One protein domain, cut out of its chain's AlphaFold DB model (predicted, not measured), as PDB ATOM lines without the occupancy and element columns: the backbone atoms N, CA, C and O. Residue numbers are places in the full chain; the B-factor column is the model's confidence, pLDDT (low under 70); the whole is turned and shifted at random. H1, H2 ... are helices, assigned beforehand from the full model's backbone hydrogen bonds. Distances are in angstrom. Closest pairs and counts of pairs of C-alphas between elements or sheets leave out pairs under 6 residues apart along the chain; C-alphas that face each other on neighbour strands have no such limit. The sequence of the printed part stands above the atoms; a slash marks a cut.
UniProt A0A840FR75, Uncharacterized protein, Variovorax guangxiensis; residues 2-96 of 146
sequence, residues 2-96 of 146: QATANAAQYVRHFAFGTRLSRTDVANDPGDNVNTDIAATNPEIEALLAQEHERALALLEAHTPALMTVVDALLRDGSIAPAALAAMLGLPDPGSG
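Overview. This is residues 2 to 96 of the 146 residues of an uncharacterized protein of Variovorax guangxiensis (UniProt A0A840FR75). One long helix, H2, joins two separate ends: H1 with the loop of residues 13 to 40, and a small helical hairpin of H3 and H4. Residues 52 to 61 of H2 stand free between them. The printed part has 95 residues with four named helices, H1 to H4 in order, and no named strand: all helix. It is extended, radius of gyration of the C-alphas 19.2 A, spanning 53 by 28 by 24 A.

Along the chain. H1, residues 2 to 12, begins at C-alpha 2 (83.622, 192.608, 205.976). H2, residues 41 to 61, measures 30.2 A; H3, residues 63 to 76, 19.9 A. H4, residues 81 to 88, ends at C-alpha 88 (68.962, 204.718, 189.264).

Arrangement. H1 touches H2 at residues 43 to 48 alone, closest C-alphas Ala 7 and Ile 44, 5.8 A, at a steep tilt of 53 degrees, opposite ways. H2 and H3 are close but not clearly touching, about perpendicular at 78 degrees. H3 and H4 touch, closest C-alphas Ala 65 and Leu 88, 6.0 A. In the four helices every O i to N i+4 pair is within hydrogen-bond range.

Size, cuts and confidence. The printed part has no cut. The link H1 to H2 is long. Residues 20 to 38 and 93 to 96 have pLDDT under 70.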
ATOM      1  N   GLN A   2      84.604 193.529 206.576       87.81
ATOM      2  CA  GLN A   2      83.622 192.608 205.976       87.81
ATOM      3  C   GLN A   2      83.961 192.156 204.541       87.81
ATOM      4  O   GLN A   2      83.791 190.986 204.222       87.81
ATOM      5  N   ALA A   3      84.508 193.038 203.693       90.56
ATOM      6  CA  ALA A   3      84.893 192.684 202.320       90.56
ATOM      7  C   ALA A   3      85.961 191.576 202.269       90.56
ATOM      8  O   ALA A   3      85.810 190.607 201.532       90.56
ATOM      9  N   THR A   4      86.998 191.672 203.106       90.62
ATOM     10  CA  THR A   4      88.049 190.649 203.219       90.62
ATOM     11  C   THR A   4      87.496 189.318 203.720       90.62
ATOM     12  O   THR A   4      87.865 188.273 203.194       90.62
ATOM     13  N   ALA A   5      86.589 189.347 204.702       87.44
ATOM     14  CA  ALA A   5      85.936 188.139 205.202       87.44
ATOM     15  C   ALA A   5      85.109 187.450 204.103       87.44
ATOM     16  O   ALA A   5      85.254 186.247 203.894       87.44
ATOM     17  N   ASN A   6      84.323 188.219 203.342       89.56
ATOM     18  CA  ASN A   6      83.559 187.694 202.213       89.56
ATOM     19  C   ASN A   6      84.491 187.109 201.143       89.56
ATOM     20  O   ASN A   6      84.305 185.968 200.737       89.56
ATOM     21  N   ALA A   7      85.531 187.837 200.729       88.69
ATOM     22  CA  ALA A   7      86.495 187.358 199.738       88.69
ATOM     23  C   ALA A   7      87.196 186.061 200.190       88.69
ATOM     24  O   ALA A   7      87.316 185.110 199.418       88.69
ATOM     25  N   ALA A   8      87.579 185.968 201.467       86.38
ATOM     26  CA  ALA A   8      88.129 184.743 202.036       86.38
ATOM     27  C   ALA A   8      87.118 183.584 202.013       86.38
ATOM     28  O   ALA A   8      87.503 182.456 201.708       86.38
ATOM     29  N   GLN A   9      85.836 183.844 202.283       84.38
ATOM     30  CA  GLN A   9      84.778 182.834 202.197       84.38
ATOM     31  C   GLN A   9      84.553 182.362 200.750       84.38
ATOM     32  O   GLN A   9      84.440 181.160 200.517       84.38
ATOM     33  N   TYR A  10      84.565 183.277 199.776       85.88
ATOM     34  CA  TYR A  10      84.485 182.963 198.344       85.88
ATOM     35  C   TYR A  10      85.607 182.021 197.896       85.88
ATOM     36  O   TYR A  10      85.342 180.988 197.280       85.88
ATOM     37  N   VAL A  11      86.851 182.348 198.251       82.94
ATOM     38  CA  VAL A  11      88.024 181.568 197.831       82.94
ATOM     39  C   VAL A  11      88.116 180.245 198.588       82.94
ATOM     40  O   VAL A  11      88.337 179.198 197.984       82.94
ATOM     41  N   ARG A  12      87.947 180.265 199.914       79.56
ATOM     42  CA  ARG A  12      88.207 179.095 200.762       79.56
ATOM     43  C   ARG A  12      86.986 178.192 200.860       79.56
ATOM     44  O   ARG A  12      87.104 176.999 200.632       79.56
ATOM     45  N   HIS A  13      85.817 178.728 201.188       76.69
ATOM     46  CA  HIS A  13      84.655 177.898 201.503       76.69
ATOM     47  C   HIS A  13      83.848 177.514 200.259       76.69
ATOM     48  O   HIS A  13      83.508 176.348 200.084       76.69
ATOM     49  N   PHE A  14      83.581 178.469 199.366       79.62
ATOM     50  CA  PHE A  14      82.796 178.206 198.154       79.62
ATOM     51  C   PHE A  14      83.625 177.680 196.977       79.62
ATOM     52  O   PHE A  14      83.056 177.335 195.945       79.62
ATOM     53  N   ALA A  15      84.952 177.602 197.131       75.56
ATOM     54  CA  ALA A  15      85.879 177.152 196.095       75.56
ATOM     55  C   ALA A  15      85.711 177.905 194.757       75.56
ATOM     56  O   ALA A  15      85.932 177.339 193.690       75.56
ATOM     57  N   PHE A  16      85.346 179.192 194.816       81.31
ATOM     58  CA  PHE A  16      85.290 180.078 193.647       81.31
ATOM     59  C   PHE A  16      86.659 180.664 193.269       81.31
ATOM     60  O   PHE A  16      86.749 181.490 192.363       81.31
ATOM     61  N   GLY A  17      87.723 180.241 193.956       77.56
ATOM     62  CA  GLY A  17      89.091 180.492 193.525       77.56
ATOM     63  C   GLY A  17      89.455 179.693 192.269       77.56
ATOM     64  O   GLY A  17      88.832 178.693 191.917       77.56
ATOM     65  N   THR A  18      90.521 180.120 191.608       77.62
ATOM     66  CA  THR A  18      91.127 179.476 190.433       77.62
ATOM     67  C   THR A  18      91.642 178.064 190.718       77.62
ATOM     68  O   THR A  18      91.813 177.260 189.800       77.62
ATOM     69  N   ARG A  19      91.892 177.747 191.991       70.81
ATOM     70  CA  ARG A  19      92.367 176.443 192.448       70.81
ATOM     71  C   ARG A  19      91.318 175.781 193.331       70.81
ATOM     72  O   ARG A  19      90.787 176.392 194.254       70.81
ATOM     73  N   LEU A  20      91.099 174.488 193.096       63.44
ATOM     74  CA  LEU A  20      90.352 173.635 194.015       63.44
ATOM     75  C   LEU A  20      91.132 173.539 195.325       63.44
ATOM     76  O   LEU A  20      92.135 172.833 195.420       63.44
ATOM     77  N   SER A  21      90.677 174.276 196.328       61.56
ATOM     78  CA  SER A  21      91.200 174.169 197.678       61.56
ATOM     79  C   SER A  21      90.419 173.117 198.465       61.56
ATOM     80  O   SER A  21      89.197 173.009 198.355       61.56
ATOM     81  N   ARG A  22      91.135 172.332 199.276       63.03
ATOM     82  CA  ARG A  22      90.519 171.456 200.268       63.03
ATOM     83  C   ARG A  22      90.271 172.262 201.538       63.03
ATOM     84  O   ARG A  22      91.182 172.475 202.337       63.03
ATOM     85  N   THR A  23      89.034 172.683 201.730       61.88
ATOM     86  CA  THR A  23      88.619 173.373 202.953       61.88
ATOM     87  C   THR A  23      87.895 172.393 203.846       61.88
ATOM     88  O   THR A  23      86.943 171.745 203.407       61.88
ATOM     89  N   ASP A  24      88.381 172.250 205.076       61.22
ATOM     90  CA  ASP A  24      87.635 171.516 206.087       61.22
ATOM     91  C   ASP A  24      86.507 172.421 206.580       61.22
ATOM     92  O   ASP A  24      86.738 173.580 206.941       61.22
ATOM     93  N   VAL A  25      85.276 171.920 206.501       61.12
ATOM     94  CA  VAL A  25      84.090 172.687 206.875       61.12
ATOM     95  C   VAL A  25      83.799 172.400 208.336       61.12
ATOM     96  O   VAL A  25      83.314 171.322 208.685       61.12
ATOM     97  N   ALA A  26      84.112 173.372 209.189       59.94
ATOM     98  CA  ALA A  26      83.793 173.313 210.606       59.94
ATOM     99  C   ALA A  26      82.315 173.661 210.851       59.94
ATOM    100  O   ALA A  26      81.633 174.250 210.011       59.94
ATOM    101  N   ASN A  27      81.809 173.288 212.029       60.06
ATOM    102  CA  ASN A  27      80.431 173.583 212.429       60.06
ATOM    103  C   ASN A  27      80.222 175.081 212.748       60.06
ATOM    104  O   ASN A  27      79.090 175.557 212.733       60.06
ATOM    105  N   ASP A  28      81.310 175.814 213.020       62.56
ATOM    106  CA  ASP A  28      81.342 177.274 213.109       62.56
ATOM    107  C   ASP A  28      81.928 177.859 211.803       62.56
ATOM    108  O   ASP A  28      83.041 177.487 211.414       62.56
ATOM    109  N   PRO A  29      81.225 178.777 211.109       58.31
ATOM    110  CA  PRO A  29      81.722 179.415 209.891       58.31
ATOM    111  C   PRO A  29      83.071 180.135 210.043       58.31
ATOM    112  O   PRO A  29      83.796 180.260 209.049       58.31
ATOM    113  N   GLY A  30      83.397 180.621 211.248       60.62
ATOM    114  CA  GLY A  30      84.665 181.290 211.557       60.62
ATOM    115  C   GLY A  30      85.871 180.345 211.600       60.62
ATOM    116  O   GLY A  30      86.998 180.790 211.386       60.62
ATOM    117  N   ASP A  31      85.620 179.049 211.779       59.47
ATOM    118  CA  ASP A  31      86.638 178.010 211.960       59.47
ATOM    119  C   ASP A  31      86.931 177.231 210.670       59.47
ATOM    120  O   ASP A  31      87.608 176.203 210.689       59.47
ATOM    121  N   ASN A  32      86.434 177.697 209.522       60.06
ATOM    122  CA  ASN A  32      86.742 177.084 208.234       60.06
ATOM    123  C   ASN A  32      88.236 177.243 207.915       60.06
ATOM    124  O   ASN A  32      88.697 178.314 207.506       60.06
ATOM    125  N   VAL A  33      88.994 176.156 208.065       59.50
ATOM    126  CA  VAL A  33      90.424 176.132 207.766       59.50
ATOM    127  C   VAL A  33      90.640 175.568 206.370       59.50
ATOM    128  O   VAL A  33      90.270 174.441 206.036       59.50
ATOM    129  N   ASN A  34      91.293 176.373 205.540       58.22
ATOM    130  CA  ASN A  34      91.857 175.898 204.292       58.22
ATOM    131  C   ASN A  34      93.039 174.975 204.623       58.22
ATOM    132  O   ASN A  34      94.023 175.428 205.201       58.22
ATOM    133  N   THR A  35      92.926 173.688 204.295       62.59
ATOM    134  CA  THR A  35      93.983 172.690 204.555       62.59
ATOM    135  C   THR A  35      94.972 172.555 203.395       62.59
ATOM    136  O   THR A  35      95.811 171.656 203.403       62.59
ATOM    137  N   ASP A  36      94.885 173.428 202.384       61.59
ATOM    138  CA  ASP A  36      95.869 173.488 201.304       61.59
ATOM    139  C   ASP A  36      97.218 174.020 201.822       61.59
ATOM    140  O   ASP A  36      97.291 174.854 202.722       61.59
ATOM    141  N   ILE A  37      98.307 173.522 201.236       56.16
ATOM    142  CA  ILE A  37      99.689 173.829 201.636       56.16
ATOM    143  C   ILE A  37     100.114 175.222 201.133       56.16
ATOM    144  O   ILE A  37     101.016 175.845 201.690       56.16
ATOM    145  N   ALA A  38      99.470 175.725 200.077       63.97
ATOM    146  CA  ALA A  38      99.800 177.002 199.453       63.97
ATOM    147  C   ALA A  38      98.953 178.168 199.996       63.97
ATOM    148  O   ALA A  38      97.764 178.029 200.279       63.97
ATOM    149  N   ALA A  39      99.560 179.354 200.095       74.31
ATOM    150  CA  ALA A  39      98.891 180.549 200.599       74.31
ATOM    151  C   ALA A  39      97.755 181.016 199.666       74.31
ATOM    152  O   ALA A  39      97.961 181.210 198.472       74.31
ATOM    153  N   THR A  40      96.574 181.276 200.235       79.62
ATOM    154  CA  THR A  40      95.400 181.818 199.511       79.62
ATOM    155  C   THR A  40      95.263 183.335 199.596       79.62
ATOM    156  O   THR A  40      94.402 183.920 198.948       79.62
ATOM    157  N   ASN A  41      96.104 183.994 200.394       86.75
ATOM    158  CA  ASN A  41      96.039 185.438 200.603       86.75
ATOM    159  C   ASN A  41      96.274 186.267 199.321       86.75
ATOM    160  O   ASN A  41      95.494 187.186 199.095       86.75
ATOM    161  N   PRO A  42      97.242 185.927 198.438       88.50
ATOM    162  CA  PRO A  42      97.439 186.675 197.190       88.50
ATOM    163  C   PRO A  42      96.210 186.666 196.271       88.50
ATOM    164  O   PRO A  42      95.911 187.657 195.617       88.50
ATOM    165  N   GLU A  43      95.470 185.557 196.240       87.56
ATOM    166  CA  GLU A  43      94.247 185.439 195.440       87.56
ATOM    167  C   GLU A  43      93.095 186.264 196.033       87.56
ATOM    168  O   GLU A  43      92.364 186.928 195.301       87.56
ATOM    169  N   ILE A  44      92.972 186.288 197.364       88.62
ATOM    170  CA  ILE A  44      92.007 187.141 198.073       88.62
ATOM    171  C   ILE A  44      92.305 188.625 197.811       88.62
ATOM    172  O   ILE A  44      91.386 189.399 197.553       88.62
ATOM    173  N   GLU A  45      93.575 189.029 197.855       93.06
ATOM    174  CA  GLU A  45      93.997 190.405 197.568       93.06
ATOM    175  C   GLU A  45      93.732 190.793 196.111       93.06
ATOM    176  O   GLU A  45      93.196 191.873 195.864       93.06
ATOM    177  N   ALA A  46      94.028 189.904 195.158       92.94
ATOM    178  CA  ALA A  46      93.731 190.128 193.746       92.94
ATOM    179  C   ALA A  46      92.226 190.326 193.503       92.94
ATOM    180  O   ALA A  46      91.836 191.259 192.801       92.94
ATOM    181  N   LEU A  47      91.375 189.509 194.138       92.62
ATOM    182  CA  LEU A  47      89.920 189.655 194.062       92.62
ATOM    183  C   LEU A  47      89.449 191.004 194.628       92.62
ATOM    184  O   LEU A  47      88.609 191.672 194.029       92.62
ATOM    185  N   LEU A  48      89.993 191.427 195.774       95.75
ATOM    186  CA  LEU A  48      89.645 192.715 196.379       95.75
ATOM    187  C   LEU A  48      90.077 193.897 195.504       95.75
ATOM    188  O   LEU A  48      89.313 194.851 195.372       95.75
ATOM    189  N   ALA A  49      91.268 193.833 194.906       96.50
ATOM    190  CA  ALA A  49      91.756 194.861 193.994       96.50
ATOM    191  C   ALA A  49      90.864 194.967 192.749       96.50
ATOM    192  O   ALA A  49      90.400 196.056 192.419       96.50
ATOM    193  N   GLN A  50      90.534 193.832 192.128       96.12
ATOM    194  CA  GLN A  50      89.650 193.782 190.966       96.12
ATOM    195  C   GLN A  50      88.260 194.362 191.271       96.12
ATOM    196  O   GLN A  50      87.745 195.184 190.511       96.12
ATOM    197  N   GLU A  51      87.636 193.960 192.379       96.12
ATOM    198  CA  GLU A  51      86.308 194.466 192.744       96.12
ATOM    199  C   GLU A  51      86.338 195.943 193.146       96.12
ATOM    200  O   GLU A  51      85.372 196.666 192.898       96.12
ATOM    201  N   HIS A  52      87.447 196.418 193.717       97.06
ATOM    202  CA  HIS A  52      87.642 197.836 193.993       97.06
ATOM    203  C   HIS A  52      87.720 198.658 192.702       97.06
ATOM    204  O   HIS A  52      86.991 199.640 192.565       97.06
ATOM    205  N   GLU A  53      88.540 198.236 191.739       98.00
ATOM    206  CA  GLU A  53      88.641 198.883 190.426       98.00
ATOM    207  C   GLU A  53      87.292 198.884 189.701       98.00
ATOM    208  O   GLU A  53      86.851 199.919 189.198       98.00
ATOM    209  N   ARG A  54      86.580 197.751 189.718       97.88
ATOM    210  CA  ARG A  54      85.236 197.641 189.143       97.88
ATOM    211  C   ARG A  54      84.251 198.599 189.812       97.88
ATOM    212  O   ARG A  54      83.457 199.234 189.120       97.88
ATOM    213  N   ALA A  55      84.288 198.712 191.138       97.06
ATOM    214  CA  ALA A  55      83.428 199.633 191.874       97.06
ATOM    215  C   ALA A  55      83.717 201.094 191.503       97.06
ATOM    216  O   ALA A  55      82.778 201.848 191.261       97.06
ATOM    217  N   LEU A  56      84.992 201.484 191.399       97.75
ATOM    218  CA  LEU A  56      85.374 202.830 190.963       97.75
ATOM    219  C   LEU A  56      84.891 203.124 189.541       97.75
ATOM    220  O   LEU A  56      84.273 204.161 189.318       97.75
ATOM    221  N   ALA A  57      85.089 202.188 188.611       97.56
ATOM    222  CA  ALA A  57      84.624 202.334 187.236       97.56
ATOM    223  C   ALA A  57      83.096 202.497 187.153       97.56
ATOM    224  O   ALA A  57      82.599 203.314 186.380       97.56
ATOM    225  N   LEU A  58      82.337 201.759 187.973       96.06
ATOM    226  CA  LEU A  58      80.880 201.907 188.055       96.06
ATOM    227  C   LEU A  58      80.465 203.271 188.616       96.06
ATOM    228  O   LEU A  58      79.541 203.889 188.091       96.06
ATOM    229  N   LEU A  59      81.136 203.748 189.666       95.50
ATOM    230  CA  LEU A  59      80.854 205.066 190.236       95.50
ATOM    231  C   LEU A  59      81.136 206.176 189.222       95.50
ATOM    232  O   LEU A  59      80.307 207.067 189.060       95.50
ATOM    233  N   GLU A  60      82.255 206.090 188.504       96.38
ATOM    234  CA  GLU A  60      82.615 207.052 187.464       96.38
ATOM    235  C   GLU A  60      81.591 207.041 186.319       96.38
ATOM    236  O   GLU A  60      81.012 208.084 185.999       96.38
ATOM    237  N   ALA A  61      81.277 205.859 185.776       95.69
ATOM    238  CA  ALA A  61      80.311 205.690 184.689       95.69
ATOM    239  C   ALA A  61      78.903 206.204 185.040       95.69
ATOM    240  O   ALA A  61      78.187 206.699 184.169       95.69
ATOM    241  N   HIS A  62      78.510 206.121 186.314       94.62
ATOM    242  CA  HIS A  62      77.184 206.514 186.794       94.62
ATOM    243  C   HIS A  62      77.198 207.779 187.666       94.62
ATOM    244  O   HIS A  62      76.243 208.029 188.407       94.62
ATOM    245  N   THR A  63      78.231 208.622 187.537       95.19
ATOM    246  CA  THR A  63      78.377 209.876 188.301       95.19
ATOM    247  C   THR A  63      77.112 210.751 188.293       95.19
ATOM    248  O   THR A  63      76.725 211.220 189.365       95.19
ATOM    249  N   PRO A  64      76.401 210.962 187.162       93.94
ATOM    250  CA  PRO A  64      75.195 211.795 187.168       93.94
ATOM    251  C   PRO A  64      74.069 211.235 188.054       93.94
ATOM    252  O   PRO A  64      73.424 211.983 188.791       93.94
ATOM    253  N   ALA A  65      73.856 209.916 188.026       93.56
ATOM    254  CA  ALA A  65      72.862 209.257 188.871       93.56
ATOM    255  C   ALA A  65      73.268 209.329 190.351       93.56
ATOM    256  O   ALA A  65      72.437 209.630 191.207       93.56
ATOM    257  N   LEU A  66      74.560 209.145 190.648       95.25
ATOM    258  CA  LEU A  66      75.095 209.289 192.000       95.25
ATOM    259  C   LEU A  66      74.863 210.700 192.561       95.25
ATOM    260  O   LEU A  66      74.369 210.826 193.679       95.25
ATOM    261  N   MET A  67      75.162 211.752 191.794       96.81
ATOM    262  CA  MET A  67      74.952 213.137 192.244       96.81
ATOM    263  C   MET A  67      73.472 213.447 192.471       96.81
ATOM    264  O   MET A  67      73.127 214.069 193.469       96.81
ATOM    265  N   THR A  68      72.587 212.916 191.625       96.06
ATOM    266  CA  THR A  68      71.131 213.036 191.819       96.06
ATOM    267  C   THR A  68      70.684 212.442 193.160       96.06
ATOM    268  O   THR A  68      69.899 213.052 193.888       96.06
ATOM    269  N   VAL A  69      71.214 211.267 193.518       96.56
ATOM    270  CA  VAL A  69      70.937 210.618 194.807       96.56
ATOM    271  C   VAL A  69      71.509 211.431 195.971       96.56
ATOM    272  O   VAL A  69      70.824 211.614 196.976       96.56
ATOM    273  N   VAL A  70      72.734 211.949 195.846       96.81
ATOM    274  CA  VAL A  70      73.362 212.790 196.880       96.81
ATOM    275  C   VAL A  70      72.548 214.061 197.122       96.81
ATOM    276  O   VAL A  70      72.249 214.369 198.272       96.81
ATOM    277  N   ASP A  71      72.121 214.754 196.067       97.50
ATOM    278  CA  ASP A  71      71.308 215.967 196.180       97.50
ATOM    279  C   ASP A  71      69.965 215.698 196.871       97.50
ATOM    280  O   ASP A  71      69.513 216.494 197.697       97.50
ATOM    281  N   ALA A  72      69.322 214.567 196.562       96.62
ATOM    282  CA  ALA A  72      68.100 214.146 197.239       96.62
ATOM    283  C   ALA A  72      68.343 213.830 198.726       96.62
ATOM    284  O   ALA A  72      67.584 214.287 199.578       96.62
ATOM    285  N   LEU A  73      69.434 213.136 199.071       97.69
ATOM    286  CA  LEU A  73      69.786 212.866 200.471       97.69
ATOM    287  C   LEU A  73      70.118 214.139 201.254       97.69
ATOM    288  O   LEU A  73      69.707 214.262 202.405       97.69
ATOM    289  N   LEU A  74      70.835 215.090 200.649       97.88
ATOM    290  CA  LEU A  74      71.162 216.367 201.290       97.88
ATOM    291  C   LEU A  74      69.915 217.217 201.553       97.88
ATOM    292  O   LEU A  74      69.878 217.951 202.540       97.88
ATOM    293  N   ARG A  75      68.902 217.121 200.688       97.00
ATOM    294  CA  ARG A  75      67.644 217.863 200.822       97.00
ATOM    295  C   ARG A  75      66.688 217.226 201.829       97.00
ATOM    296  O   ARG A  75      66.149 217.930 202.677       97.00
ATOM    297  N   ASP A  76      66.489 215.915 201.724       96.12
ATOM    298  CA  ASP A  76      65.360 215.215 202.348       96.12
ATOM    299  C   ASP A  76      65.798 214.287 203.502       96.12
ATOM    300  O   ASP A  76      64.967 213.746 204.233       96.12
ATOM    301  N   GLY A  77      67.108 214.070 203.680       96.50
ATOM    302  CA  GLY A  77      67.705 213.220 204.719       96.50
ATOM    303  C   GLY A  77      67.492 211.713 204.523       96.50
ATOM    304  O   GLY A  77      68.168 210.903 205.156       96.50
ATOM    305  N   SER A  78      66.569 211.317 203.646       95.81
ATOM    306  CA  SER A  78      66.275 209.929 203.298       95.81
ATOM    307  C   SER A  78      65.592 209.842 201.933       95.81
ATOM    308  O   SER A  78      65.009 210.813 201.457       95.81
ATOM    309  N   ILE A  79      65.654 208.670 201.303       95.31
ATOM    310  CA  ILE A  79      65.013 208.395 200.014       95.31
ATOM    311  C   ILE A  79      64.220 207.095 200.144       95.31
ATOM    312  O   ILE A  79      64.744 206.085 200.618       95.31
ATOM    313  N   ALA A  80      62.963 207.101 199.701       93.50
ATOM    314  CA  ALA A  80      62.153 205.888 199.644       93.50
ATOM    315  C   ALA A  80      62.697 204.901 198.582       93.50
ATOM    316  O   ALA A  80      63.107 205.344 197.508       93.50
ATOM    317  N   PRO A  81      62.640 203.572 198.801       90.69
ATOM    318  CA  PRO A  81      63.207 202.584 197.873       90.69
ATOM    319  C   PRO A  81      62.738 202.713 196.414       90.69
ATOM    320  O   PRO A  81      63.563 202.650 195.506       90.69
ATOM    321  N   ALA A  82      61.445 202.965 196.180       90.88
ATOM    322  CA  ALA A  82      60.900 203.158 194.832       90.88
ATOM    323  C   ALA A  82      61.442 204.431 194.152       90.88
ATOM    324  O   ALA A  82      61.748 204.429 192.961       90.88
ATOM    325  N   ALA A  83      61.624 205.512 194.919       91.50
ATOM    326  CA  ALA A  83      62.215 206.747 194.412       91.50
ATOM    327  C   ALA A  83      63.701 206.557 194.068       91.50
ATOM    328  O   ALA A  83      64.163 207.053 193.042       91.50
ATOM    329  N   LEU A  84      64.441 205.797 194.885       93.56
ATOM    330  CA  LEU A  84      65.828 205.436 194.591       93.56
ATOM    331  C   LEU A  84      65.929 204.596 193.313       93.56
ATOM    332  O   LEU A  84      66.759 204.897 192.459       93.56
ATOM    333  N   ALA A  85      65.073 203.585 193.155       92.12
ATOM    334  CA  ALA A  85      65.042 202.757 191.952       92.12
ATOM    335  C   ALA A  85      64.791 203.601 190.695       92.12
ATOM    336  O   ALA A  85      65.543 203.491 189.729       92.12
ATOM    337  N   ALA A  86      63.827 204.526 190.749       92.00
ATOM    338  CA  ALA A  86      63.561 205.454 189.654       92.00
ATOM    339  C   ALA A  86      64.774 206.345 189.322       92.00
ATOM    340  O   ALA A  86      65.110 206.500 188.150       92.00
ATOM    341  N   MET A  87      65.469 206.886 190.334       92.38
ATOM    342  CA  MET A  87      66.681 207.698 190.131       92.38
ATOM    343  C   MET A  87      67.840 206.908 189.509       92.38
ATOM    344  O   MET A  87      68.633 207.472 188.760       92.38
ATOM    345  N   LEU A  88      67.933 205.609 189.801       90.88
ATOM    346  CA  LEU A  88      68.962 204.718 189.264       90.88
ATOM    347  C   LEU A  88      68.552 204.040 187.942       90.88
ATOM    348  O   LEU A  88      69.351 203.296 187.377       90.88
ATOM    349  N   GLY A  89      67.327 204.267 187.450       88.75
ATOM    350  CA  GLY A  89      66.791 203.575 186.273       88.75
ATOM    351  C   GLY A  89      66.609 202.065 186.481       88.75
ATOM    352  O   GLY A  89      66.699 201.294 185.528       88.75
ATOM    353  N   LEU A  90      66.398 201.640 187.727       86.69
ATOM    354  CA  LEU A  90      66.204 200.249 188.123       86.69
ATOM    355  C   LEU A  90      64.709 199.919 188.243       86.69
ATOM    356  O   LEU A  90      63.903 200.813 188.513       86.69
ATOM    357  N   PRO A  91      64.324 198.639 188.079       84.56
ATOM    358  CA  PRO A  91      62.960 198.206 188.351       84.56
ATOM    359  C   PRO A  91      62.583 198.512 189.804       84.56
ATOM    360  O   PRO A  91      63.413 198.408 190.712       84.56
ATOM    361  N   ASP A  92      61.322 198.890 190.014       78.94
ATOM    362  CA  ASP A  92      60.808 199.157 191.354       78.94
ATOM    363  C   ASP A  92      60.929 197.880 192.209       78.94
ATOM    364  O   ASP A  92      60.386 196.840 191.833       78.94
ATOM    365  N   PRO A  93      61.619 197.910 193.364       67.94
ATOM    366  CA  PRO A  93      61.745 196.740 194.229       67.94
ATOM    367  C   PRO A  93      60.390 196.187 194.707       67.94
ATOM    368  O   PRO A  93      60.321 195.025 195.107       67.94
ATOM    369  N   GLY A  94      59.318 196.988 194.663       68.31
ATOM    370  CA  GLY A  94      57.952 196.557 194.957       68.31
ATOM    371  C   GLY A  94      57.199 195.910 193.788       68.31
ATOM    372  O   GLY A  94      56.136 195.335 194.019       68.31
ATOM    373  N   SER A  95      57.712 195.963 192.551       65.75
ATOM    374  CA  SER A  95      56.958 195.561 191.349       65.75
ATOM    375  C   SER A  95      56.810 194.048 191.149       65.75
ATOM    376  O   SER A  95      56.141 193.617 190.213       65.75
ATOM    377  N   GLY A  96      57.416 193.212 191.997       61.47
ATOM    378  CA  GLY A  96      57.336 191.749 191.883       61.47
ATOM    379  C   GLY A  96      58.100 191.151 190.690       61.47
ATOM    380  O   GLY A  96      58.257 189.936 190.621       61.47
TER     381      GLY A  96